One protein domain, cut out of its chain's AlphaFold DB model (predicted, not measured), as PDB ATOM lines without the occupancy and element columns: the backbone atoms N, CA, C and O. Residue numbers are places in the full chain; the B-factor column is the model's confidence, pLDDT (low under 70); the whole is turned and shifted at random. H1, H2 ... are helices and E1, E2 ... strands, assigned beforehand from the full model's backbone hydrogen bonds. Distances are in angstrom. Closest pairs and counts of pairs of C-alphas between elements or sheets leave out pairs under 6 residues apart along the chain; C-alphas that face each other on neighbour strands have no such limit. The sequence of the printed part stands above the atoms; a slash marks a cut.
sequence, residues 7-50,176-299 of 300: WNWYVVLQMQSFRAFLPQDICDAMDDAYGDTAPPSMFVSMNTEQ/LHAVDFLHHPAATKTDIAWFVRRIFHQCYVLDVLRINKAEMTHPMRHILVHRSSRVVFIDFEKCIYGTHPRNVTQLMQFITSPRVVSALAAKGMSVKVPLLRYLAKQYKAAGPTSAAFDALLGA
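This is residues 7 to 50 and 176 to 299 of the 300 residues of an uncharacterized protein of Aphanomyces astaci (UniProt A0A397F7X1). Four helices, H6, H8, H10 and H11, make a small bundle in which each runs opposite ways to the next, and the long H6 passes through the middle of the whole. The two-stranded hairpin E1 and E2 covers another side of H6, H5 and H9 lie together near the first residues of H6, and H1, H2 and H3 form an arm that meets the bundle at H1, which touches H11, leads away from it through H2, and folds back along H3. The printed part has 168 residues, with eleven named helices and two named strands in the order H1 to H7, E1, E2, H8 to H11; the class is mostly helix, and the one sheet, E1 - E2, is antiparallel. The whole is compact and rounded, with a radius of gyration of the C-alphas of 15.7 A and spans of 43 by 42 by 31 A.

H1, residues 7 to 13, touches H11, residues 290 to 297, about perpendicular at 87 degrees; their closest C-alphas, Trp 7 and Ser 290, are 5.0 A apart. H2, residues 16 to 19, touches no helix. H3, residues 24 to 34, is close to H1 but not clearly touching, opposite ways at a shallow tilt of 23 degrees, with C-alphas 10 and 34 closest at 7.7 A. H4, residues 41 to 47, is close but not clearly touching to H6, residues 189 to 208; the closest C-alphas, Met 42 and Asp 191, are 5.9 A apart. H5, residues 178 to 183, touches H7, residues 219 to 222, with C-alphas 178 and 220 closest at 5.2 A. H5 only just touches H9, residues 258 to 266, with 3 pairs of C-alphas within 8 A, the closest being 182 and 263 at 6.3 A. E1, residues 223 to 226, and E2, residues 230 to 233, form an antiparallel hairpin with N 224 and O 232 at 2.8 A and N 232 and O 224 at 2.8 A. The closest C-alphas of H6 and E2, Arg 198 and Val 231, are 7.0 A apart. With its residues 200 to 207 alone, H6 touches H8, residues 247 to 255, at a shallow tilt of 29 degrees, opposite ways; C-alphas 203 and 247 are closest at 5.1 A. H8 touches H10, residues 273 to 286, at a shallow tilt of 8 degrees, opposite ways, with C-alphas 249 and 280 closest at 5.6 A. H10 and H11 form a helical hairpin at a shallow tilt of 15 degrees, with C-alphas 283 and 292 closest at 5.2 A. H6, with residues 197 to 204 alone, only just touches H11, with 3 pairs of C-alphas within 8 A, the closest being 197 and 297 at 7.2 A. H6 and H10 are apart. Every O i to N i+4 pair is within hydrogen-bond range in H1, H3, H4, H5, H6, H8, H9, H10 and H11; H2 and H7 are too short for such a pair.

H1 begins at C-alpha 7, (161.592, 103.879, 133.699). H3 is 15.5 A long. H6, the longest helix, runs 28.7 A from C-alpha 189 at (158.870, 87.049, 116.264) to C-alpha 208 at (157.899, 112.072, 130.197). E1 and E2 are each 9.8 A long, H8 12.3 A, H9 12.2 A and H10 20.0 A. H11 ends at C-alpha 297, (154.867, 97.049, 128.372).

The C-alphas farthest apart, those of Gln 50 and Ala 285, are 46.2 A apart. Residues 51 to 175 are not printed, and C-alphas 50 and 176 are 12.7 A apart across the cut. The link from E2 to H8, residues 234 to 246, is long; residues 240 to 241 in it pair antiparallel with residues 211 to 212. Mean pLDDT of the printed part is 91.5, and residues 43 to 50 are under 70.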
ATOM      1  N   TRP A   7     161.707 103.176 134.979       93.38
ATOM      2  CA  TRP A   7     161.592 103.879 133.699       93.38
ATOM      3  C   TRP A   7     162.022 105.350 133.756       93.38
ATOM      4  O   TRP A   7     162.310 105.941 132.719       93.38
ATOM      5  N   ASN A   8     162.171 105.933 134.946       90.44
ATOM      6  CA  ASN A   8     162.783 107.254 135.082       90.44
ATOM      7  C   ASN A   8     164.287 107.186 134.771       90.44
ATOM      8  O   ASN A   8     164.800 108.053 134.068       90.44
ATOM      9  N   TRP A   9     164.977 106.130 135.223       91.00
ATOM     10  CA  TRP A   9     166.371 105.871 134.841       91.00
ATOM     11  C   TRP A   9     166.522 105.674 133.337       91.00
ATOM     12  O   TRP A   9     167.427 106.242 132.733       91.00
ATOM     13  N   TYR A  10     165.583 104.961 132.716       93.81
ATOM     14  CA  TYR A  10     165.567 104.784 131.269       93.81
ATOM     15  C   TYR A  10     165.559 106.116 130.501       93.81
ATOM     16  O   TYR A  10     166.294 106.283 129.530       93.81
ATOM     17  N   VAL A  11     164.773 107.099 130.957       94.25
ATOM     18  CA  VAL A  11     164.717 108.435 130.337       94.25
ATOM     19  C   VAL A  11     166.073 109.135 130.408       94.25
ATOM     20  O   VAL A  11     166.507 109.727 129.420       94.25
ATOM     21  N   VAL A  12     166.758 109.043 131.552       92.81
ATOM     22  CA  VAL A  12     168.109 109.599 131.729       92.81
ATOM     23  C   VAL A  12     169.105 108.891 130.807       92.81
ATOM     24  O   VAL A  12     169.917 109.553 130.166       92.81
ATOM     25  N   LEU A  13     168.991 107.570 130.655       92.44
ATOM     26  CA  LEU A  13     169.857 106.774 129.782       92.44
ATOM     27  C   LEU A  13     169.719 107.094 128.302       92.44
ATOM     28  O   LEU A  13     170.674 106.906 127.560       92.44
ATOM     29  N   GLN A  14     168.573 107.594 127.844       93.31
ATOM     30  CA  GLN A  14     168.462 108.021 126.449       93.31
ATOM     31  C   GLN A  14     169.207 109.340 126.181       93.31
ATOM     32  O   GLN A  14     169.472 109.665 125.023       93.31
ATOM     33  N   MET A  15     169.584 110.103 127.216       94.31
ATOM     34  CA  MET A  15     170.323 111.353 127.045       94.31
ATOM     35  C   MET A  15     171.775 111.079 126.648       94.31
ATOM     36  O   MET A  15     172.561 110.559 127.438       94.31
ATOM     37  N   GLN A  16     172.169 111.524 125.455       92.44
ATOM     38  CA  GLN A  16     173.534 111.349 124.943       92.44
ATOM     39  C   GLN A  16     174.593 111.923 125.886       92.44
ATOM     40  O   GLN A  16     175.633 111.311 126.097       92.44
ATOM     41  N   SER A  17     174.304 113.072 126.504       93.31
ATOM     42  CA  SER A  17     175.208 113.689 127.473       93.31
ATOM     43  C   SER A  17     175.439 112.813 128.697       93.31
ATOM     44  O   SER A  17     176.532 112.843 129.231       93.31
ATOM     45  N   PHE A  18     174.439 112.049 129.144       93.56
ATOM     46  CA  PHE A  18     174.599 111.136 130.274       93.56
ATOM     47  C   PHE A  18     175.401 109.899 129.864       93.56
ATOM     48  O   PHE A  18     176.365 109.548 130.538       93.56
ATOM     49  N   ARG A  19     175.061 109.299 128.716       93.69
ATOM     50  CA  ARG A  19     175.783 108.136 128.175       93.69
ATOM     51  C   ARG A  19     177.263 108.430 127.928       93.69
ATOM     52  O   ARG A  19     178.088 107.565 128.170       93.69
ATOM     53  N   ALA A  20     177.609 109.653 127.520       93.62
ATOM     54  CA  ALA A  20     178.994 110.067 127.289       93.62
ATOM     55  C   ALA A  20     179.893 110.015 128.543       93.62
ATOM     56  O   ALA A  20     181.113 110.004 128.405       93.62
ATOM     57  N   PHE A  21     179.318 109.988 129.752       95.31
ATOM     58  CA  PHE A  21     180.074 109.814 130.999       95.31
ATOM     59  C   PHE A  21     180.286 108.347 131.385       95.31
ATOM     60  O   PHE A  21     181.040 108.069 132.317       95.31
ATOM     61  N   LEU A  22     179.600 107.416 130.720       93.81
ATOM     62  CA  LEU A  22     179.652 105.998 131.038       93.81
ATOM     63  C   LEU A  22     180.571 105.267 130.048       93.81
ATOM     64  O   LEU A  22     180.528 105.549 128.850       93.81
ATOM     65  N   PRO A  23     181.368 104.296 130.519       95.62
ATOM     66  CA  PRO A  23     182.006 103.311 129.656       95.62
ATOM     67  C   PRO A  23     181.003 102.614 128.721       95.62
ATOM     68  O   PRO A  23     179.832 102.424 129.073       95.62
ATOM     69  N   GLN A  24     181.458 102.232 127.524       93.69
ATOM     70  CA  GLN A  24     180.590 101.647 126.497       93.69
ATOM     71  C   GLN A  24     179.987 100.306 126.938       93.69
ATOM     72  O   GLN A  24     178.803 100.079 126.729       93.69
ATOM     73  N   ASP A  25     180.757  99.465 127.621       95.69
ATOM     74  CA  ASP A  25     180.301  98.191 128.182       95.69
ATOM     75  C   ASP A  25     179.181  98.376 129.220       95.69
ATOM     76  O   ASP A  25     178.228  97.597 129.251       95.69
ATOM     77  N   ILE A  26     179.237  99.447 130.022       94.12
ATOM     78  CA  ILE A  26     178.139  99.809 130.930       94.12
ATOM     79  C   ILE A  26     176.911 100.246 130.130       94.12
ATOM     80  O   ILE A  26     175.801  99.819 130.435       94.12
ATOM     81  N   CYS A  27     177.091 101.077 129.101       93.12
ATOM     82  CA  CYS A  27     176.000 101.473 128.211       93.12
ATOM     83  C   CYS A  27     175.304 100.257 127.575       93.12
ATOM     84  O   CYS A  27     174.074 100.203 127.568       93.12
ATOM     85  N   ASP A  28     176.077  99.284 127.096       93.12
ATOM     86  CA  ASP A  28     175.573  98.068 126.458       93.12
ATOM     87  C   ASP A  28     174.826  97.181 127.468       93.12
ATOM     88  O   ASP A  28     173.689  96.777 127.223       93.12
ATOM     89  N   ALA A  29     175.396  96.973 128.661       93.69
ATOM     90  CA  ALA A  29     174.746  96.220 129.734       93.69
ATOM     91  C   ALA A  29     173.419  96.859 130.188       93.69
ATOM     92  O   ALA A  29     172.469  96.166 130.566       93.69
ATOM     93  N   MET A  30     173.329  98.191 130.157       92.44
ATOM     94  CA  MET A  30     172.088  98.898 130.460       92.44
ATOM     95  C   MET A  30     171.059  98.740 129.339       92.44
ATOM     96  O   MET A  30     169.894  98.477 129.639       92.44
ATOM     97  N   ASP A  31     171.456  98.844 128.069       92.94
ATOM     98  CA  ASP A  31     170.549  98.577 126.947       92.94
ATOM     99  C   ASP A  31     170.011  97.134 126.998       92.94
ATOM    100  O   ASP A  31     168.805  96.922 126.832       92.94
ATOM    101  N   ASP A  32     170.852  96.155 127.345       93.38
ATOM    102  CA  ASP A  32     170.443  94.768 127.591       93.38
ATOM    103  C   ASP A  32     169.395  94.665 128.711       93.38
ATOM    104  O   ASP A  32     168.351  94.027 128.538       93.38
ATOM    105  N   ALA A  33     169.613  95.340 129.846       92.94
ATOM    106  CA  ALA A  33     168.711  95.304 131.005       92.94
ATOM    107  C   ALA A  33     167.312  95.891 130.721       92.94
ATOM    108  O   ALA A  33     166.314  95.506 131.351       92.94
ATOM    109  N   TYR A  34     167.216  96.817 129.764       92.94
ATOM    110  CA  TYR A  34     165.942  97.349 129.274       92.94
ATOM    111  C   TYR A  34     165.415  96.611 128.034       92.94
ATOM    112  O   TYR A  34     164.297  96.884 127.596       92.94
ATOM    113  N   GLY A  35     166.155  95.636 127.499       91.88
ATOM    114  CA  GLY A  35     165.771  94.870 126.314       91.88
ATOM    115  C   GLY A  35     165.812  95.686 125.018       91.88
ATOM    116  O   GLY A  35     165.038  95.388 124.097       91.88
ATOM    117  N   ASP A  36     166.673  96.708 124.982       92.31
ATOM    118  CA  ASP A  36     166.950  97.591 123.845       92.31
ATOM    119  C   ASP A  36     168.027  97.034 122.906       92.31
ATOM    120  O   ASP A  36     168.087  97.455 121.749       92.31
ATOM    121  N   THR A  37     168.799  96.032 123.327       93.25
ATOM    122  CA  THR A  37     169.730  95.325 122.442       93.25
ATOM    123  C   THR A  37     168.982  94.519 121.394       93.25
ATOM    124  O   THR A  37     168.089  93.719 121.693       93.25
ATOM    125  N   ALA A  38     169.327  94.777 120.137       91.31
ATOM    126  CA  ALA A  38     168.697  94.137 119.002       91.31
ATOM    127  C   ALA A  38     169.015  92.635 118.953       91.31
ATOM    128  O   ALA A  38     170.166  92.244 119.159       91.31
ATOM    129  N   PRO A  39     168.030  91.777 118.631       90.88
ATOM    130  CA  PRO A  39     168.288  90.362 118.426       90.88
ATOM    131  C   PRO A  39     169.298  90.137 117.286       90.88
ATOM    132  O   PRO A  39     169.221  90.836 116.271       90.88
ATOM    133  N   PRO A  40     170.175  89.117 117.370       85.94
ATOM    134  CA  PRO A  40     171.120  88.796 116.296       85.94
ATOM    135  C   PRO A  40     170.449  88.536 114.939       85.94
ATOM    136  O   PRO A  40     171.006  88.861 113.891       85.94
ATOM    137  N   SER A  41     169.220  88.005 114.949       81.25
ATOM    138  CA  SER A  41     168.396  87.790 113.754       81.25
ATOM    139  C   SER A  41     168.115  89.071 112.972       81.25
ATOM    140  O   SER A  41     167.897  89.010 111.763       81.25
ATOM    141  N   MET A  42     168.168  90.240 113.614       81.31
ATOM    142  CA  MET A  42     167.784  91.486 112.972       81.31
ATOM    143  C   MET A  42     168.768  91.930 111.878       81.31
ATOM    144  O   MET A  42     168.341  92.493 110.872       81.31
ATOM    145  N   PHE A  43     170.059  91.612 112.021       69.38
ATOM    146  CA  PHE A  43     171.063  91.867 110.980       69.38
ATOM    147  C   PHE A  43     170.799  91.053 109.709       69.38
ATOM    148  O   PHE A  43     171.011  91.546 108.604       69.38
ATOM    149  N   VAL A  44     170.308  89.820 109.855       60.44
ATOM    150  CA  VAL A  44     169.938  88.965 108.717       60.44
ATOM    151  C   VAL A  44     168.671  89.507 108.062       60.44
ATOM    152  O   VAL A  44     168.641  89.695 106.849       60.44
ATOM    153  N   SER A  45     167.668  89.860 108.871       61.53
ATOM    154  CA  SER A  45     166.385  90.397 108.410       61.53
ATOM    155  C   SER A  45     166.492  91.696 107.609       61.53
ATOM    156  O   SER A  45     165.601  91.982 106.820       61.53
ATOM    157  N   MET A  46     167.548  92.487 107.820       64.50
ATOM    158  CA  MET A  46     167.744  93.793 107.178       64.50
ATOM    159  C   MET A  46     168.674  93.767 105.960       64.50
ATOM    160  O   MET A  46     168.705  94.736 105.208       64.50
ATOM    161  N   ASN A  47     169.437  92.687 105.768       62.69
ATOM    162  CA  ASN A  47     170.446  92.580 104.707       62.69
ATOM    163  C   ASN A  47     170.036  91.623 103.570       62.69
ATOM    164  O   ASN A  47     170.803  91.446 102.626       62.69
ATOM    165  N   THR A  48     168.860  90.989 103.643       50.31
ATOM    166  CA  THR A  48     168.437  89.944 102.690       50.31
ATOM    167  C   THR A  48     168.001  90.419 101.304       50.31
ATOM    168  O   THR A  48     167.791  89.571 100.446       50.31
ATOM    169  N   GLU A  49     167.932  91.718 101.014       43.88
ATOM    170  CA  GLU A  49     167.731  92.202  99.643       43.88
ATOM    171  C   GLU A  49     168.622  93.422  99.388       43.88
ATOM    172  O   GLU A  49     168.681  94.345 100.201       43.88
ATOM    173  N   GLN A  50     169.354  93.408  98.267       40.31
ATOM    174  CA  GLN A  50     170.102  94.559  97.764       40.31
ATOM    175  C   GLN A  50     169.163  95.766  97.721       40.31
ATOM    176  O   GLN A  50     168.210  95.785  96.943       40.31
ATOM    177  N   LEU A 176     163.611 100.449 106.290       89.75
ATOM    178  CA  LEU A 176     162.230 100.043 106.047       89.75
ATOM    179  C   LEU A 176     161.268 100.901 106.861       89.75
ATOM    180  O   LEU A 176     161.524 101.205 108.026       89.75
ATOM    181  N   HIS A 177     160.108 101.233 106.299       90.25
ATOM    182  CA  HIS A 177     159.022 101.761 107.116       90.25
ATOM    183  C   HIS A 177     158.522 100.696 108.097       90.25
ATOM    184  O   HIS A 177     158.554  99.498 107.816       90.25
ATOM    185  N   ALA A 178     157.987 101.129 109.241       90.00
ATOM    186  CA  ALA A 178     157.466 100.233 110.276       90.00
ATOM    187  C   ALA A 178     156.487  99.169 109.747       90.00
ATOM    188  O   ALA A 178     156.488  98.039 110.223       90.00
ATOM    189  N   VAL A 179     155.647  99.511 108.766       87.06
ATOM    190  CA  VAL A 179     154.707  98.549 108.159       87.06
ATOM    191  C   VAL A 179     155.435  97.471 107.396       87.06
ATOM    192  O   VAL A 179     155.114  96.296 107.559       87.06
ATOM    193  N   ASP A 180     156.385  97.890 106.572       89.31
ATOM    194  CA  ASP A 180     157.136  97.003 105.701       89.31
ATOM    195  C   ASP A 180     157.964  96.061 106.567       89.31
ATOM    196  O   ASP A 180     157.938  94.855 106.353       89.31
ATOM    197  N   PHE A 181     158.550  96.573 107.653       91.38
ATOM    198  CA  PHE A 181     159.236  95.746 108.636       91.38
ATOM    199  C   PHE A 181     158.322  94.712 109.315       91.38
ATOM    200  O   PHE A 181     158.690  93.544 109.413       91.38
ATOM    201  N   LEU A 182     157.104  95.093 109.729       90.69
ATOM    202  CA  LEU A 182     156.137  94.151 110.317       90.69
ATOM    203  C   LEU A 182     155.765  93.004 109.358       90.69
ATOM    204  O   LEU A 182     155.470  91.898 109.813       90.69
ATOM    205  N   HIS A 183     155.766  93.263 108.048       90.12
ATOM    206  CA  HIS A 183     155.424  92.277 107.017       90.12
ATOM    207  C   HIS A 183     156.659  91.601 106.410       90.12
ATOM    208  O   HIS A 183     156.508  90.655 105.639       90.12
ATOM    209  N   HIS A 184     157.866  92.044 106.766       89.88
ATOM    210  CA  HIS A 184     159.097  91.587 106.141       89.88
ATOM    211  C   HIS A 184     159.279  90.082 106.370       89.88
ATOM    212  O   HIS A 184     159.244  89.648 107.526       89.88
ATOM    213  N   PRO A 185     159.469  89.257 105.327       87.88
ATOM    214  CA  PRO A 185     159.451  87.799 105.455       87.88
ATOM    215  C   PRO A 185     160.532  87.284 106.407       87.88
ATOM    216  O   PRO A 185     160.240  86.437 107.247       87.88
ATOM    217  N   ALA A 186     161.732  87.870 106.356       89.06
ATOM    218  CA  ALA A 186     162.834  87.482 107.231       89.06
ATOM    219  C   ALA A 186     162.657  87.935 108.694       89.06
ATOM    220  O   ALA A 186     163.266  87.346 109.580       89.06
ATOM    221  N   ALA A 187     161.800  88.930 108.974       91.31
ATOM    222  CA  ALA A 187     161.622  89.432 110.335       91.31
ATOM    223  C   ALA A 187     160.970  88.372 111.233       91.31
ATOM    224  O   ALA A 187     159.852  87.908 110.977       91.31
ATOM    225  N   THR A 188     161.671  88.003 112.299       93.44
ATOM    226  CA  THR A 188     161.250  86.969 113.246       93.44
ATOM    227  C   THR A 188     160.336  87.534 114.333       93.44
ATOM    228  O   THR A 188     160.260  88.743 114.552       93.44
ATOM    229  N   LYS A 189     159.666  86.653 115.088       94.62
ATOM    230  CA  LYS A 189     158.870  87.049 116.264       94.62
ATOM    231  C   LYS A 189     159.677  87.899 117.254       94.62
ATOM    232  O   LYS A 189     159.153  88.867 117.799       94.62
ATOM    233  N   THR A 190     160.936  87.535 117.491       94.06
ATOM    234  CA  THR A 190     161.845  88.245 118.398       94.06
ATOM    235  C   THR A 190     162.212  89.627 117.872       94.06
ATOM    236  O   THR A 190     162.202  90.577 118.655       94.06
ATOM    237  N   ASP A 191     162.443  89.768 116.562       94.56
ATOM    238  CA  ASP A 191     162.728  91.065 115.933       94.56
ATOM    239  C   ASP A 191     161.535  92.019 116.069       94.56
ATOM    240  O   ASP A 191     161.692  93.184 116.438       94.56
ATOM    241  N   ILE A 192     160.324  91.510 115.820       94.88
ATOM    242  CA  ILE A 192     159.098  92.304 115.928       94.88
ATOM    243  C   ILE A 192     158.804  92.679 117.382       94.88
ATOM    244  O   ILE A 192     158.475  93.835 117.653       94.88
ATOM    245  N   ALA A 193     158.956  91.748 118.329       94.81
ATOM    246  CA  ALA A 193     158.774  92.040 119.749       94.81
ATOM    247  C   ALA A 193     159.756  93.119 120.230       94.81
ATOM    248  O   ALA A 193     159.350  94.068 120.899       94.81
ATOM    249  N   TRP A 194     161.032  93.018 119.841       95.31
ATOM    250  CA  TRP A 194     162.033  94.047 120.121       95.31
ATOM    251  C   TRP A 194     161.639  95.400 119.521       95.31
ATOM    252  O   TRP A 194     161.627  96.409 120.228       95.31
ATOM    253  N   PHE A 195     161.234  95.425 118.250       95.50
ATOM    254  CA  PHE A 195     160.841  96.653 117.564       95.50
ATOM    255  C   PHE A 195     159.654  97.336 118.243       95.50
ATOM    256  O   PHE A 195     159.707  98.541 118.487       95.50
ATOM    257  N   VAL A 196     158.612  96.570 118.592       95.38
ATOM    258  CA  VAL A 196     157.430  97.077 119.302       95.38
ATOM    259  C   VAL A 196     157.833  97.680 120.648       95.38
ATOM    260  O   VAL A 196     157.425  98.801 120.950       95.38
ATOM    261  N   ARG A 197     158.685  97.014 121.437       95.56
ATOM    262  CA  ARG A 197     159.196  97.609 122.685       95.56
ATOM    263  C   ARG A 197     159.964  98.903 122.418       95.56
ATOM    264  O   ARG A 197     159.677  99.917 123.052       95.56
ATOM    265  N   ARG A 198     160.862  98.911 121.426       95.81
ATOM    266  CA  ARG A 198     161.712 100.067 121.106       95.81
ATOM    267  C   ARG A 198     160.901 101.308 120.724       95.81
ATOM    268  O   ARG A 198     161.225 102.408 121.172       95.81
ATOM    269  N   ILE A 199     159.826 101.158 119.946       96.62
ATOM    270  CA  ILE A 199     158.940 102.288 119.611       96.62
ATOM    271  C   ILE A 199     158.153 102.789 120.833       96.62
ATOM    272  O   ILE A 199     157.958 103.997 120.970       96.62
ATOM    273  N   PHE A 200     157.749 101.905 121.755       97.12
ATOM    274  CA  PHE A 200     157.094 102.312 123.004       97.12
ATOM    275  C   PHE A 200     158.048 103.038 123.948       97.12
ATOM    276  O   PHE A 200     157.659 104.056 124.517       97.12
ATOM    277  N   HIS A 201     159.289 102.571 124.070       97.31
ATOM    278  CA  HIS A 201     160.327 103.236 124.851       97.31
ATOM    279  C   HIS A 201     160.561 104.678 124.382       97.31
ATOM    280  O   HIS A 201     160.507 105.609 125.186       97.31
ATOM    281  N   GLN A 202     160.740 104.893 123.071       97.62
ATOM    282  CA  GLN A 202     160.910 106.243 122.520       97.62
ATOM    283  C   GLN A 202     159.672 107.120 122.765       97.62
ATOM    284  O   GLN A 202     159.802 108.267 123.193       97.62
ATOM    285  N   CYS A 203     158.462 106.586 122.564       97.50
ATOM    286  CA  CYS A 203     157.220 107.307 122.862       97.50
ATOM    287  C   CYS A 203     157.086 107.680 124.347       97.50
ATOM    288  O   CYS A 203     156.623 108.780 124.651       97.50
ATOM    289  N   TYR A 204     157.494 106.798 125.260       97.62
ATOM    290  CA  TYR A 204     157.476 107.062 126.697       97.62
ATOM    291  C   TYR A 204     158.437 108.186 127.077       97.62
ATOM    292  O   TYR A 204     158.046 109.108 127.787       97.62
ATOM    293  N   VAL A 205     159.658 108.171 126.540       97.62
ATOM    294  CA  VAL A 205     160.643 109.241 126.763       97.62
ATOM    295  C   VAL A 205     160.109 110.592 126.297       97.62
ATOM    296  O   VAL A 205     160.203 111.576 127.031       97.62
ATOM    297  N   LEU A 206     159.478 110.643 125.120       97.69
ATOM    298  CA  LEU A 206     158.821 111.861 124.643       97.69
ATOM    299  C   LEU A 206     157.692 112.306 125.585       97.69
ATOM    300  O   LEU A 206     157.610 113.489 125.916       97.69
ATOM    301  N   ASP A 207     156.854 111.379 126.059       97.69
ATOM    302  CA  ASP A 207     155.759 111.699 126.977       97.69
ATOM    303  C   ASP A 207     156.266 112.231 128.335       97.69
ATOM    304  O   ASP A 207     155.754 113.241 128.829       97.69
ATOM    305  N   VAL A 208     157.291 111.613 128.932       96.69
ATOM    306  CA  VAL A 208     157.899 112.072 130.197       96.69
ATOM    307  C   VAL A 208     158.467 113.482 130.049       96.69
ATOM    308  O   VAL A 208     158.231 114.342 130.899       96.69
ATOM    309  N   LEU A 209     159.145 113.754 128.931       96.25
ATOM    310  CA  LEU A 209     159.722 115.064 128.616       96.25
ATOM    311  C   LEU A 209     158.692 116.085 128.108       96.25
ATOM    312  O   LEU A 209     159.066 117.184 127.694       96.25
ATOM    313  N   ARG A 210     157.396 115.745 128.142       97.06
ATOM    314  CA  ARG A 210     156.287 116.612 127.712       97.06
ATOM    315  C   ARG A 210     156.372 117.022 126.241       97.06
ATOM    316  O   ARG A 210     155.834 118.059 125.855       97.06
ATOM    317  N   ILE A 211     157.010 116.207 125.407       97.44
ATOM    318  CA  ILE A 211     157.110 116.400 123.960       97.44
ATOM    319  C   ILE A 211     155.992 115.602 123.298       97.44
ATOM    320  O   ILE A 211     155.967 114.380 123.362       97.44
ATOM    321  N   ASN A 212     155.067 116.272 122.622       96.44
ATOM    322  CA  ASN A 212     154.052 115.619 121.804       96.44
ATOM    323  C   ASN A 212     154.472 115.675 120.332       96.44
ATOM    324  O   ASN A 212     154.524 116.764 119.757       96.44
ATOM    325  N   LYS A 213     154.739 114.518 119.711       94.38
ATOM    326  CA  LYS A 213     155.168 114.459 118.305       94.38
ATOM    327  C   LYS A 213     154.051 114.847 117.335       94.38
ATOM    328  O   LYS A 213     154.324 115.316 116.237       94.38
ATOM    329  N   ALA A 214     152.797 114.630 117.737       91.19
ATOM    330  CA  ALA A 214     151.591 114.900 116.951       91.19
ATOM    331  C   ALA A 214     151.451 114.120 115.620       91.19
ATOM    332  O   ALA A 214     150.487 114.349 114.895       91.19
ATOM    333  N   GLU A 215     152.334 113.151 115.342       89.81
ATOM    334  CA  GLU A 215     152.279 112.258 114.163       89.81
ATOM    335  C   GLU A 215     152.145 110.766 114.526       89.81
ATOM    336  O   GLU A 215     152.163 109.890 113.662       89.81
ATOM    337  N   MET A 216     151.978 110.442 115.815       89.69
ATOM    338  CA  MET A 216     151.856 109.054 116.290       89.69
ATOM    339  C   MET A 216     150.478 108.429 116.026       89.69
ATOM    340  O   MET A 216     150.247 107.274 116.372       89.69
ATOM    341  N   THR A 217     149.571 109.156 115.365       78.56
ATOM    342  CA  THR A 217     148.337 108.605 114.782       78.56
ATOM    343  C   THR A 217     148.589 107.839 113.483       78.56
ATOM    344  O   THR A 217     147.816 106.942 113.155       78.56
ATOM    345  N   HIS A 218     149.681 108.140 112.768       81.69
ATOM    346  CA  HIS A 218     150.070 107.472 111.519       81.69
ATOM    347  C   HIS A 218     151.517 106.939 111.574       81.69
ATOM    348  O   HIS A 218     152.294 107.155 110.641       81.69
ATOM    349  N   PRO A 219     151.908 106.199 112.630       83.81
ATOM    350  CA  PRO A 219     153.310 105.859 112.899       83.81
ATOM    351  C   PRO A 219     153.948 105.027 111.776       83.81
ATOM    352  O   PRO A 219     155.154 105.089 111.566       83.81
ATOM    353  N   MET A 220     153.120 104.332 110.991       80.12
ATOM    354  CA  MET A 220     153.479 103.554 109.803       80.12
ATOM    355  C   MET A 220     154.452 104.247 108.844       80.12
ATOM    356  O   MET A 220     155.306 103.575 108.281       80.12
ATOM    357  N   ARG A 221     154.324 105.565 108.646       81.62
ATOM    358  CA  ARG A 221     155.168 106.336 107.712       81.62
ATOM    359  C   ARG A 221     156.232 107.177 108.408       81.62
ATOM    360  O   ARG A 221     157.103 107.718 107.744       81.62
ATOM    361  N   HIS A 222     156.151 107.288 109.730       91.06
ATOM    362  CA  HIS A 222     156.980 108.185 110.534       91.06
ATOM    363  C   HIS A 222     157.986 107.443 111.415       91.06
ATOM    364  O   HIS A 222     158.670 108.069 112.222       91.06
ATOM    365  N   ILE A 223     158.065 106.122 111.272       94.69
ATOM    366  CA  ILE A 223     159.023 105.260 111.950       94.69
ATOM    367  C   ILE A 223     159.738 104.435 110.883       94.69
ATOM    368  O   ILE A 223     159.092 103.778 110.061       94.69
ATOM    369  N   LEU A 224     161.062 104.491 110.924       93.12
ATOM    370  CA  LEU A 224     161.972 103.736 110.082       93.12
ATOM    371  C   LEU A 224     162.746 102.721 110.927       93.12
ATOM    372  O   LEU A 224     163.099 103.002 112.073       93.12
ATOM    373  N   VAL A 225     163.022 101.557 110.351       92.62
ATOM    374  CA  VAL A 225     163.905 100.530 110.906       92.62
ATOM    375  C   VAL A 225     165.110 100.432 109.985       92.62
ATOM    376  O   VAL A 225     164.983 100.050 108.826       92.62
ATOM    377  N   HIS A 226     166.265 100.858 110.483       89.44
ATOM    378  CA  HIS A 226     167.513 100.894 109.733       89.44
ATOM    379  C   HIS A 226     168.323  99.615 109.965       89.44
ATOM    380  O   HIS A 226     168.309  99.059 111.065       89.44
ATOM    381  N   ARG A 227     169.098  99.204 108.952       82.12
ATOM    382  CA  ARG A 227     169.935  97.989 108.949       82.12
ATOM    383  C   ARG A 227     170.929  97.864 110.098       82.12
ATOM    384  O   ARG A 227     171.271  96.761 110.495       82.12
ATOM    385  N   SER A 228     171.349  98.984 110.679       82.06
ATOM    386  CA  SER A 228     172.188  99.022 111.885       82.06
ATOM    387  C   SER A 228     171.390  98.783 113.177       82.06
ATOM    388  O   SER A 228     171.736  99.325 114.225       82.06
ATOM    389  N   SER A 229     170.241  98.120 113.082       87.00
ATOM    390  CA  SER A 229     169.317  97.886 114.186       87.00
ATOM    391  C   SER A 229     168.842  99.131 114.937       87.00
ATOM    392  O   SER A 229     168.579  99.098 116.138       87.00
ATOM    393  N   ARG A 230     168.684 100.247 114.217       91.00
ATOM    394  CA  ARG A 230     168.185 101.512 114.776       91.00
ATOM    395  C   ARG A 230     166.731 101.732 114.384       91.00
ATOM    396  O   ARG A 230     166.382 101.674 113.208       91.00
ATOM    397  N   VAL A 231     165.897 102.056 115.367       94.94
ATOM    398  CA  VAL A 231     164.525 102.522 115.141       94.94
ATOM    399  C   VAL A 231     164.521 104.038 115.187       94.94
ATOM    400  O   VAL A 231     164.843 104.626 116.218       94.94
ATOM    401  N   VAL A 232     164.165 104.669 114.075       95.81
ATOM    402  CA  VAL A 232     164.320 106.107 113.881       95.81
ATOM    403  C   VAL A 232     162.974 106.753 113.587       95.81
ATOM    404  O   VAL A 232     162.263 106.358 112.665       95.81
ATOM    405  N   PHE A 233     162.608 107.764 114.371       96.75
ATOM    406  CA  PHE A 233     161.407 108.558 114.120       96.75
ATOM    407  C   PHE A 233     161.729 109.682 113.142       96.75
ATOM    408  O   PHE A 233     162.697 110.399 113.340       96.75
ATOM    409  N   ILE A 234     160.917 109.870 112.111       94.06
ATOM    410  CA  ILE A 234     161.083 110.957 111.138       94.06
ATOM    411  C   ILE A 234     159.891 111.908 111.186       94.06
ATOM    412  O   ILE A 234     158.852 111.567 111.756       94.06
ATOM    413  N   ASP A 235     160.033 113.076 110.561       91.12
ATOM    414  CA  ASP A 235     159.017 114.132 110.498       91.12
ATOM    415  C   ASP A 235     158.639 114.672 111.890       91.12
ATOM    416  O   ASP A 235     157.706 114.206 112.556       91.12
ATOM    417  N   PHE A 236     159.410 115.652 112.358       93.50
ATOM    418  CA  PHE A 236     159.179 116.334 113.637       93.50
ATOM    419  C   PHE A 236     158.487 117.690 113.474       93.50
ATOM    420  O   PHE A 236     158.391 118.461 114.428       93.50
ATOM    421  N   GLU A 237     157.968 117.982 112.286       91.50
ATOM    422  CA  GLU A 237     157.461 119.301 111.928       91.50
ATOM    423  C   GLU A 237     156.307 119.764 112.836       91.50
ATOM    424  O   GLU A 237     156.248 120.919 113.259       91.50
ATOM    425  N   LYS A 238     155.407 118.847 113.213       92.06
ATOM    426  CA  LYS A 238     154.248 119.149 114.069       92.06
ATOM    427  C   LYS A 238     154.527 119.062 115.569       92.06
ATOM    428  O   LYS A 238     153.608 119.285 116.361       92.06
ATOM    429  N   CYS A 239     155.762 118.780 115.981       94.94
ATOM    430  CA  CYS A 239     156.080 118.606 117.394       94.94
ATOM    431  C   CYS A 239     155.778 119.868 118.204       94.94
ATOM    432  O   CYS A 239     155.957 121.001 117.736       94.94
ATOM    433  N   ILE A 240     155.313 119.664 119.432       95.31
ATOM    434  CA  ILE A 240     155.064 120.714 120.421       95.31
ATOM    435  C   ILE A 240     155.452 120.219 121.809       95.31
ATOM    436  O   ILE A 240     155.388 119.021 122.090       95.31
ATOM    437  N   TYR A 241     155.768 121.148 122.707       96.56
ATOM    438  CA  TYR A 241     155.638 120.856 124.129       96.56
ATOM    439  C   TYR A 241     154.157 120.863 124.506       96.56
ATOM    440  O   TYR A 241     153.387 121.689 124.015       96.56
ATOM    441  N   GLY A 242     153.744 119.939 125.363       91.44
ATOM    442  CA  GLY A 242     152.363 119.834 125.805       91.44
ATOM    443  C   GLY A 242     152.265 119.241 127.198       91.44
ATOM    444  O   GLY A 242     152.971 118.299 127.540       91.44
ATOM    445  N   THR A 243     151.339 119.761 128.001       88.75
ATOM    446  CA  THR A 243     151.093 119.262 129.362       88.75
ATOM    447  C   THR A 243     150.606 117.811 129.366       88.75
ATOM    448  O   THR A 243     150.906 117.070 130.296       88.75
ATOM    449  N   HIS A 244     149.924 117.375 128.304       90.31
ATOM    450  CA  HIS A 244     149.356 116.031 128.173       90.31
ATOM    451  C   HIS A 244     149.756 115.406 126.828       90.31
ATOM    452  O   HIS A 244     148.923 115.347 125.911       90.31
ATOM    453  N   PRO A 245     151.026 114.988 126.667       94.50
ATOM    454  CA  PRO A 245     151.477 114.320 125.453       94.50
ATOM    455  C   PRO A 245     150.773 112.965 125.309       94.50
ATOM    456  O   PRO A 245     150.253 112.403 126.276       94.50
ATOM    457  N   ARG A 246     150.649 112.489 124.069       95.50
ATOM    458  CA  ARG A 246     149.807 111.330 123.740       95.50
ATOM    459  C   ARG A 246     150.544 110.290 122.905       95.50
ATOM    460  O   ARG A 246     149.874 109.465 122.291       95.50
ATOM    461  N   ASN A 247     151.876 110.298 122.878       97.31
ATOM    462  CA  ASN A 247     152.637 109.454 121.957       97.31
ATOM    463  C   ASN A 247     152.400 107.966 122.255       97.31
ATOM    464  O   ASN A 247     152.023 107.228 121.347       97.31
ATOM    465  N   VAL A 248     152.499 107.537 123.523       97.12
ATOM    466  CA  VAL A 248     152.249 106.133 123.918       97.12
ATOM    467  C   VAL A 248     150.807 105.718 123.626       97.12
ATOM    468  O   VAL A 248     150.557 104.643 123.086       97.12
ATOM    469  N   THR A 249     149.833 106.573 123.946       96.44
ATOM    470  CA  THR A 249     148.411 106.231 123.751       96.44
ATOM    471  C   THR A 249     148.007 106.182 122.278       96.44
ATOM    472  O   THR A 249     147.245 105.295 121.894       96.44
ATOM    473  N   GLN A 250     148.533 107.078 121.437       95.62
ATOM    474  CA  GLN A 250     148.332 107.038 119.985       95.62
ATOM    475  C   GLN A 250     149.012 105.813 119.369       95.62
ATOM    476  O   GLN A 250     148.395 105.099 118.578       95.62
ATOM    477  N   LEU A 251     150.231 105.494 119.809       96.00
ATOM    478  CA  LEU A 251     150.914 104.281 119.380       96.00
ATOM    479  C   LEU A 251     150.146 103.013 119.793       96.00
ATOM    480  O   LEU A 251     150.029 102.075 119.008       96.00
ATOM    481  N   MET A 252     149.534 102.991 120.980       95.62
ATOM    482  CA  MET A 252     148.697 101.864 121.397       95.62
ATOM    483  C   MET A 252     147.447 101.700 120.525       95.62
ATOM    484  O   MET A 252     147.048 100.579 120.198       95.62
ATOM    485  N   GLN A 253     146.815 102.801 120.111       94.12
ATOM    486  CA  GLN A 253     145.700 102.732 119.160       94.12
ATOM    487  C   GLN A 253     146.140 102.094 117.841       94.12
ATOM    488  O   GLN A 253     145.419 101.263 117.291       94.12
ATOM    489  N   PHE A 254     147.341 102.430 117.376       92.44
ATOM    490  CA  PHE A 254     147.933 101.825 116.194       92.44
ATOM    491  C   PHE A 254     148.189 100.317 116.367       92.44
ATOM    492  O   PHE A 254     147.709  99.528 115.552       92.44
ATOM    493  N   ILE A 255     148.869  99.902 117.440       93.06
ATOM    494  CA  ILE A 255     149.182  98.488 117.719       93.06
ATOM    495  C   ILE A 255     147.915  97.638 117.873       93.06
ATOM    496  O   ILE A 255     147.871  96.492 117.437       93.06
ATOM    497  N   THR A 256     146.848  98.217 118.431       94.88
ATOM    498  CA  THR A 256     145.548  97.547 118.601       94.88
ATOM    499  C   THR A 256     144.604  97.697 117.403       94.88
ATOM    500  O   THR A 256     143.417  97.363 117.509       94.88
ATOM    501  N   SER A 257     145.091  98.210 116.270       93.50
ATOM    502  CA  SER A 257     144.318  98.274 115.030       93.50
ATOM    503  C   SER A 257     144.263  96.895 114.352       93.50
ATOM    504  O   SER A 257     145.254  96.164 114.389       93.50
ATOM    505  N   PRO A 258     143.150  96.522 113.688       93.88
ATOM    506  CA  PRO A 258     142.994  95.186 113.103       93.88
ATOM    507  C   PRO A 258     144.129  94.785 112.152       93.88
ATOM    508  O   PRO A 258     144.614  93.658 112.207       93.88
ATOM    509  N   ARG A 259     144.600  95.726 111.322       92.25
ATOM    510  CA  ARG A 259     145.691  95.487 110.368       92.25
ATOM    511  C   ARG A 259     147.003  95.142 111.073       92.25
ATOM    512  O   ARG A 259     147.695  94.224 110.651       92.25
ATOM    513  N   VAL A 260     147.344  95.867 112.138       93.00
ATOM    514  CA  VAL A 260     148.588  95.624 112.879       93.00
ATOM    515  C   VAL A 260     148.479  94.359 113.710       93.00
ATOM    516  O   VAL A 260     149.395  93.550 113.683       93.00
ATOM    517  N   VAL A 261     147.342  94.128 114.369       95.19
ATOM    518  CA  VAL A 261     147.085  92.881 115.104       95.19
ATOM    519  C   VAL A 261     147.225  91.669 114.183       95.19
ATOM    520  O   VAL A 261     147.853  90.690 114.570       95.19
ATOM    521  N   SER A 262     146.702  91.740 112.956       94.81
ATOM    522  CA  SER A 262     146.865  90.675 111.962       94.81
ATOM    523  C   SER A 262     148.331  90.467 111.565       94.81
ATOM    524  O   SER A 262     148.783  89.325 111.538       94.81
ATOM    525  N   ALA A 263     149.092  91.544 111.335       93.19
ATOM    526  CA  ALA A 263     150.521  91.450 111.025       93.19
ATOM    527  C   ALA A 263     151.330  90.841 112.187       93.19
ATOM    528  O   ALA A 263     152.171  89.973 111.974       93.19
ATOM    529  N   LEU A 264     151.030  91.236 113.429       94.81
ATOM    530  CA  LEU A 264     151.641  90.676 114.637       94.81
ATOM    531  C   LEU A 264     151.282  89.189 114.814       94.81
ATOM    532  O   LEU A 264     152.155  88.369 115.100       94.81
ATOM    533  N   ALA A 265     150.022  88.818 114.578       95.44
ATOM    534  CA  ALA A 265     149.564  87.431 114.637       95.44
ATOM    535  C   ALA A 265     150.241  86.548 113.581       95.44
ATOM    536  O   ALA A 265     150.646  85.431 113.897       95.44
ATOM    537  N   ALA A 266     150.452  87.064 112.363       94.94
ATOM    538  CA  ALA A 266     151.194  86.366 111.309       94.94
ATOM    539  C   ALA A 266     152.656  86.075 111.702       94.94
ATOM    540  O   ALA A 266     153.267  85.141 111.189       94.94
ATOM    541  N   LYS A 267     153.202  86.839 112.654       94.06
ATOM    542  CA  LYS A 267     154.530  86.639 113.255       94.06
ATOM    543  C   LYS A 267     154.492  85.829 114.557       94.06
ATOM    544  O   LYS A 267     155.500  85.722 115.249       94.06
ATOM    545  N   GLY A 268     153.343  85.253 114.914       93.88
ATOM    546  CA  GLY A 268     153.175  84.431 116.115       93.88
ATOM    547  C   GLY A 268     153.077  85.225 117.423       93.88
ATOM    548  O   GLY A 268     153.349  84.672 118.497       93.88
ATOM    549  N   MET A 269     152.725  86.514 117.363       94.19
ATOM    550  CA  MET A 269     152.440  87.346 118.539       94.19
ATOM    551  C   MET A 269     150.934  87.401 118.818       94.19
ATOM    552  O   MET A 269     150.133  87.662 117.924       94.19
ATOM    553  N   SER A 270     150.540  87.182 120.074       92.56
ATOM    554  CA  SER A 270     149.141  87.278 120.503       92.56
ATOM    555  C   SER A 270     148.904  88.607 121.211       92.56
ATOM    556  O   SER A 270     149.578  88.915 122.188       92.56
ATOM    557  N   VAL A 271     147.934  89.388 120.732       93.81
ATOM    558  CA  VAL A 271     147.653  90.734 121.246       93.81
ATOM    559  C   VAL A 271     146.323  90.737 121.996       93.81
ATOM    560  O   VAL A 271     145.252  90.610 121.400       93.81
ATOM    561  N   LYS A 272     146.364  90.952 123.315       95.69
ATOM    562  CA  LYS A 272     145.161  91.082 124.156       95.69
ATOM    563  C   LYS A 272     144.573  92.492 124.045       95.69
ATOM    564  O   LYS A 272     144.674  93.303 124.963       95.69
ATOM    565  N   VAL A 273     143.940  92.791 122.908       96.75
ATOM    566  CA  VAL A 273     143.428  94.136 122.571       96.75
ATOM    567  C   VAL A 273     142.589  94.794 123.686       96.75
ATOM    568  O   VAL A 273     142.848  95.965 123.978       96.75
ATOM    569  N   PRO A 274     141.625  94.114 124.346       97.50
ATOM    570  CA  PRO A 274     140.852  94.732 125.427       97.50
ATOM    571  C   PRO A 274     141.722  95.189 126.605       97.50
ATOM    572  O   PRO A 274     141.544  96.303 127.098       97.50
ATOM    573  N   LEU A 275     142.698  94.365 127.006       97.50
ATOM    574  CA  LEU A 275     143.629  94.670 128.092       97.50
ATOM    575  C   LEU A 275     144.517  95.865 127.732       97.50
ATOM    576  O   LEU A 275     144.608  96.816 128.500       97.50
ATOM    577  N   LEU A 276     145.105  95.867 126.537       96.81
ATOM    578  CA  LEU A 276     145.965  96.959 126.079       96.81
ATOM    579  C   LEU A 276     145.226  98.302 126.000       96.81
ATOM    580  O   LEU A 276     145.750  99.339 126.407       96.81
ATOM    581  N   ARG A 277     143.972  98.295 125.532       96.44
ATOM    582  CA  ARG A 277     143.126  99.500 125.516       96.44
ATOM    583  C   ARG A 277     142.764  99.967 126.924       96.44
ATOM    584  O   ARG A 277     142.697 101.174 127.154       96.44
ATOM    585  N   TYR A 278     142.527  99.041 127.853       97.69
ATOM    586  CA  TYR A 278     142.318  99.367 129.263       97.69
ATOM    587  C   TYR A 278     143.572 100.009 129.874       97.69
ATOM    588  O   TYR A 278     143.481 101.104 130.425       97.69
ATOM    589  N   LEU A 279     144.749  99.407 129.687       97.88
ATOM    590  CA  LEU A 279     146.020  99.925 130.200       97.88
ATOM    591  C   LEU A 279     146.374 101.295 129.605       97.88
ATOM    592  O   LEU A 279     146.799 102.184 130.335       97.88
ATOM    593  N   ALA A 280     146.101 101.535 128.319       97.06
ATOM    594  CA  ALA A 280     146.280 102.860 127.722       97.06
ATOM    595  C   ALA A 280     145.365 103.933 128.336       97.06
ATOM    596  O   ALA A 280     145.774 105.090 128.454       97.06
ATOM    597  N   LYS A 281     144.137 103.577 128.746       97.19
ATOM    598  CA  LYS A 281     143.264 104.499 129.495       97.19
ATOM    599  C   LYS A 281     143.853 104.813 130.870       97.19
ATOM    600  O   LYS A 281     143.850 105.980 131.251       97.19
ATOM    601  N   GLN A 282     144.391 103.808 131.566       97.12
ATOM    602  CA  GLN A 282     145.046 104.002 132.863       97.12
ATOM    603  C   GLN A 282     146.296 104.879 132.743       97.12
ATOM    604  O   GLN A 282     146.424 105.856 133.472       97.12
ATOM    605  N   TYR A 283     147.157 104.618 131.756       97.50
ATOM    606  CA  TYR A 283     148.321 105.454 131.456       97.50
ATOM    607  C   TYR A 283     147.922 106.907 131.169       97.50
ATOM    608  O   TYR A 283     148.510 107.841 131.703       97.50
ATOM    609  N   LYS A 284     146.869 107.121 130.370       96.44
ATOM    610  CA  LYS A 284     146.358 108.470 130.094       96.44
ATOM    611  C   LYS A 284     145.880 109.185 131.363       96.44
ATOM    612  O   LYS A 284     146.097 110.387 131.480       96.44
ATOM    613  N   ALA A 285     145.200 108.474 132.263       96.06
ATOM    614  CA  ALA A 285     144.652 109.040 133.494       96.06
ATOM    615  C   ALA A 285     145.743 109.347 134.531       96.06
ATOM    616  O   ALA A 285     145.721 110.410 135.141       96.06
ATOM    617  N   ALA A 286     146.711 108.442 134.697       94.25
ATOM    618  CA  ALA A 286     147.815 108.592 135.643       94.25
ATOM    619  C   ALA A 286     148.925 109.541 135.146       94.25
ATOM    620  O   ALA A 286     149.716 110.042 135.943       94.25
ATOM    621  N   GLY A 287     149.010 109.772 133.833       93.62
ATOM    622  CA  GLY A 287     150.161 110.408 133.197       93.62
ATOM    623  C   GLY A 287     151.319 109.423 132.963       93.62
ATOM    624  O   GLY A 287     151.200 108.236 133.280       93.62
ATOM    625  N   PRO A 288     152.453 109.894 132.405       94.50
ATOM    626  CA  PRO A 288     153.575 109.049 131.984       94.50
ATOM    627  C   PRO A 288     154.424 108.550 133.166       94.50
ATOM    628  O   PRO A 288     155.613 108.839 133.282       94.50
ATOM    629  N   THR A 289     153.810 107.805 134.081       94.81
ATOM    630  CA  THR A 289     154.487 107.235 135.250       94.81
ATOM    631  C   THR A 289     155.166 105.914 134.903       94.81
ATOM    632  O   THR A 289     154.695 105.163 134.048       94.81
ATOM    633  N   SER A 290     156.258 105.606 135.609       94.69
ATOM    634  CA  SER A 290     156.980 104.341 135.444       94.69
ATOM    635  C   SER A 290     156.068 103.131 135.668       94.69
ATOM    636  O   SER A 290     156.110 102.195 134.882       94.69
ATOM    637  N   ALA A 291     155.209 103.148 136.693       94.88
ATOM    638  CA  ALA A 291     154.313 102.027 136.991       94.88
ATOM    639  C   ALA A 291     153.262 101.799 135.890       94.88
ATOM    640  O   ALA A 291     153.024 100.664 135.483       94.88
ATOM    641  N   ALA A 292     152.658 102.874 135.371       95.81
ATOM    642  CA  ALA A 292     151.677 102.755 134.294       95.81
ATOM    643  C   ALA A 292     152.318 102.277 132.983       95.81
ATOM    644  O   ALA A 292     151.698 101.519 132.238       95.81
ATOM    645  N   PHE A 293     153.549 102.716 132.700       96.56
ATOM    646  CA  PHE A 293     154.284 102.270 131.522       96.56
ATOM    647  C   PHE A 293     154.733 100.808 131.632       96.56
ATOM    648  O   PHE A 293     154.563 100.058 130.676       96.56
ATOM    649  N   ASP A 294     155.212 100.380 132.801       95.31
ATOM    650  CA  ASP A 294     155.628  98.995 133.051       95.31
ATOM    651  C   ASP A 294     154.462  98.010 132.874       95.31
ATOM    652  O   ASP A 294     154.581  97.022 132.152       95.31
ATOM    653  N   ALA A 295     153.289  98.344 133.425       95.62
ATOM    654  CA  ALA A 295     152.075  97.549 133.248       95.62
ATOM    655  C   ALA A 295     151.658  97.433 131.772       95.62
ATOM    656  O   ALA A 295     151.200  96.377 131.336       95.62
ATOM    657  N   LEU A 296     151.813  98.512 130.999       95.12
ATOM    658  CA  LEU A 296     151.530  98.526 129.566       95.12
ATOM    659  C   LEU A 296     152.520  97.649 128.795       95.12
ATOM    660  O   LEU A 296     152.089  96.844 127.972       95.12
ATOM    661  N   LEU A 297     153.819  97.793 129.065       93.25
ATOM    662  CA  LEU A 297     154.867  97.049 128.372       93.25
ATOM    663  C   LEU A 297     154.801  95.548 128.680       93.25
ATOM    664  O   LEU A 297     154.966  94.745 127.772       93.25
ATOM    665  N   GLY A 298     154.486  95.168 129.921       93.00
ATOM    666  CA  GLY A 298     154.317  93.766 130.316       93.00
ATOM    667  C   GLY A 298     153.111  93.062 129.679       93.00
ATOM    668  O   GLY A 298     152.995  91.841 129.768       93.00
ATOM    669  N   ALA A 299     152.201  93.809 129.045       93.06
ATOM    670  CA  ALA A 299     151.041  93.265 128.339       93.06
ATOM    671  C   ALA A 299     151.243  93.118 126.816       93.06
ATOM    672  O   ALA A 299     150.329  92.619 126.147       93.06
TER     673      ALA A 299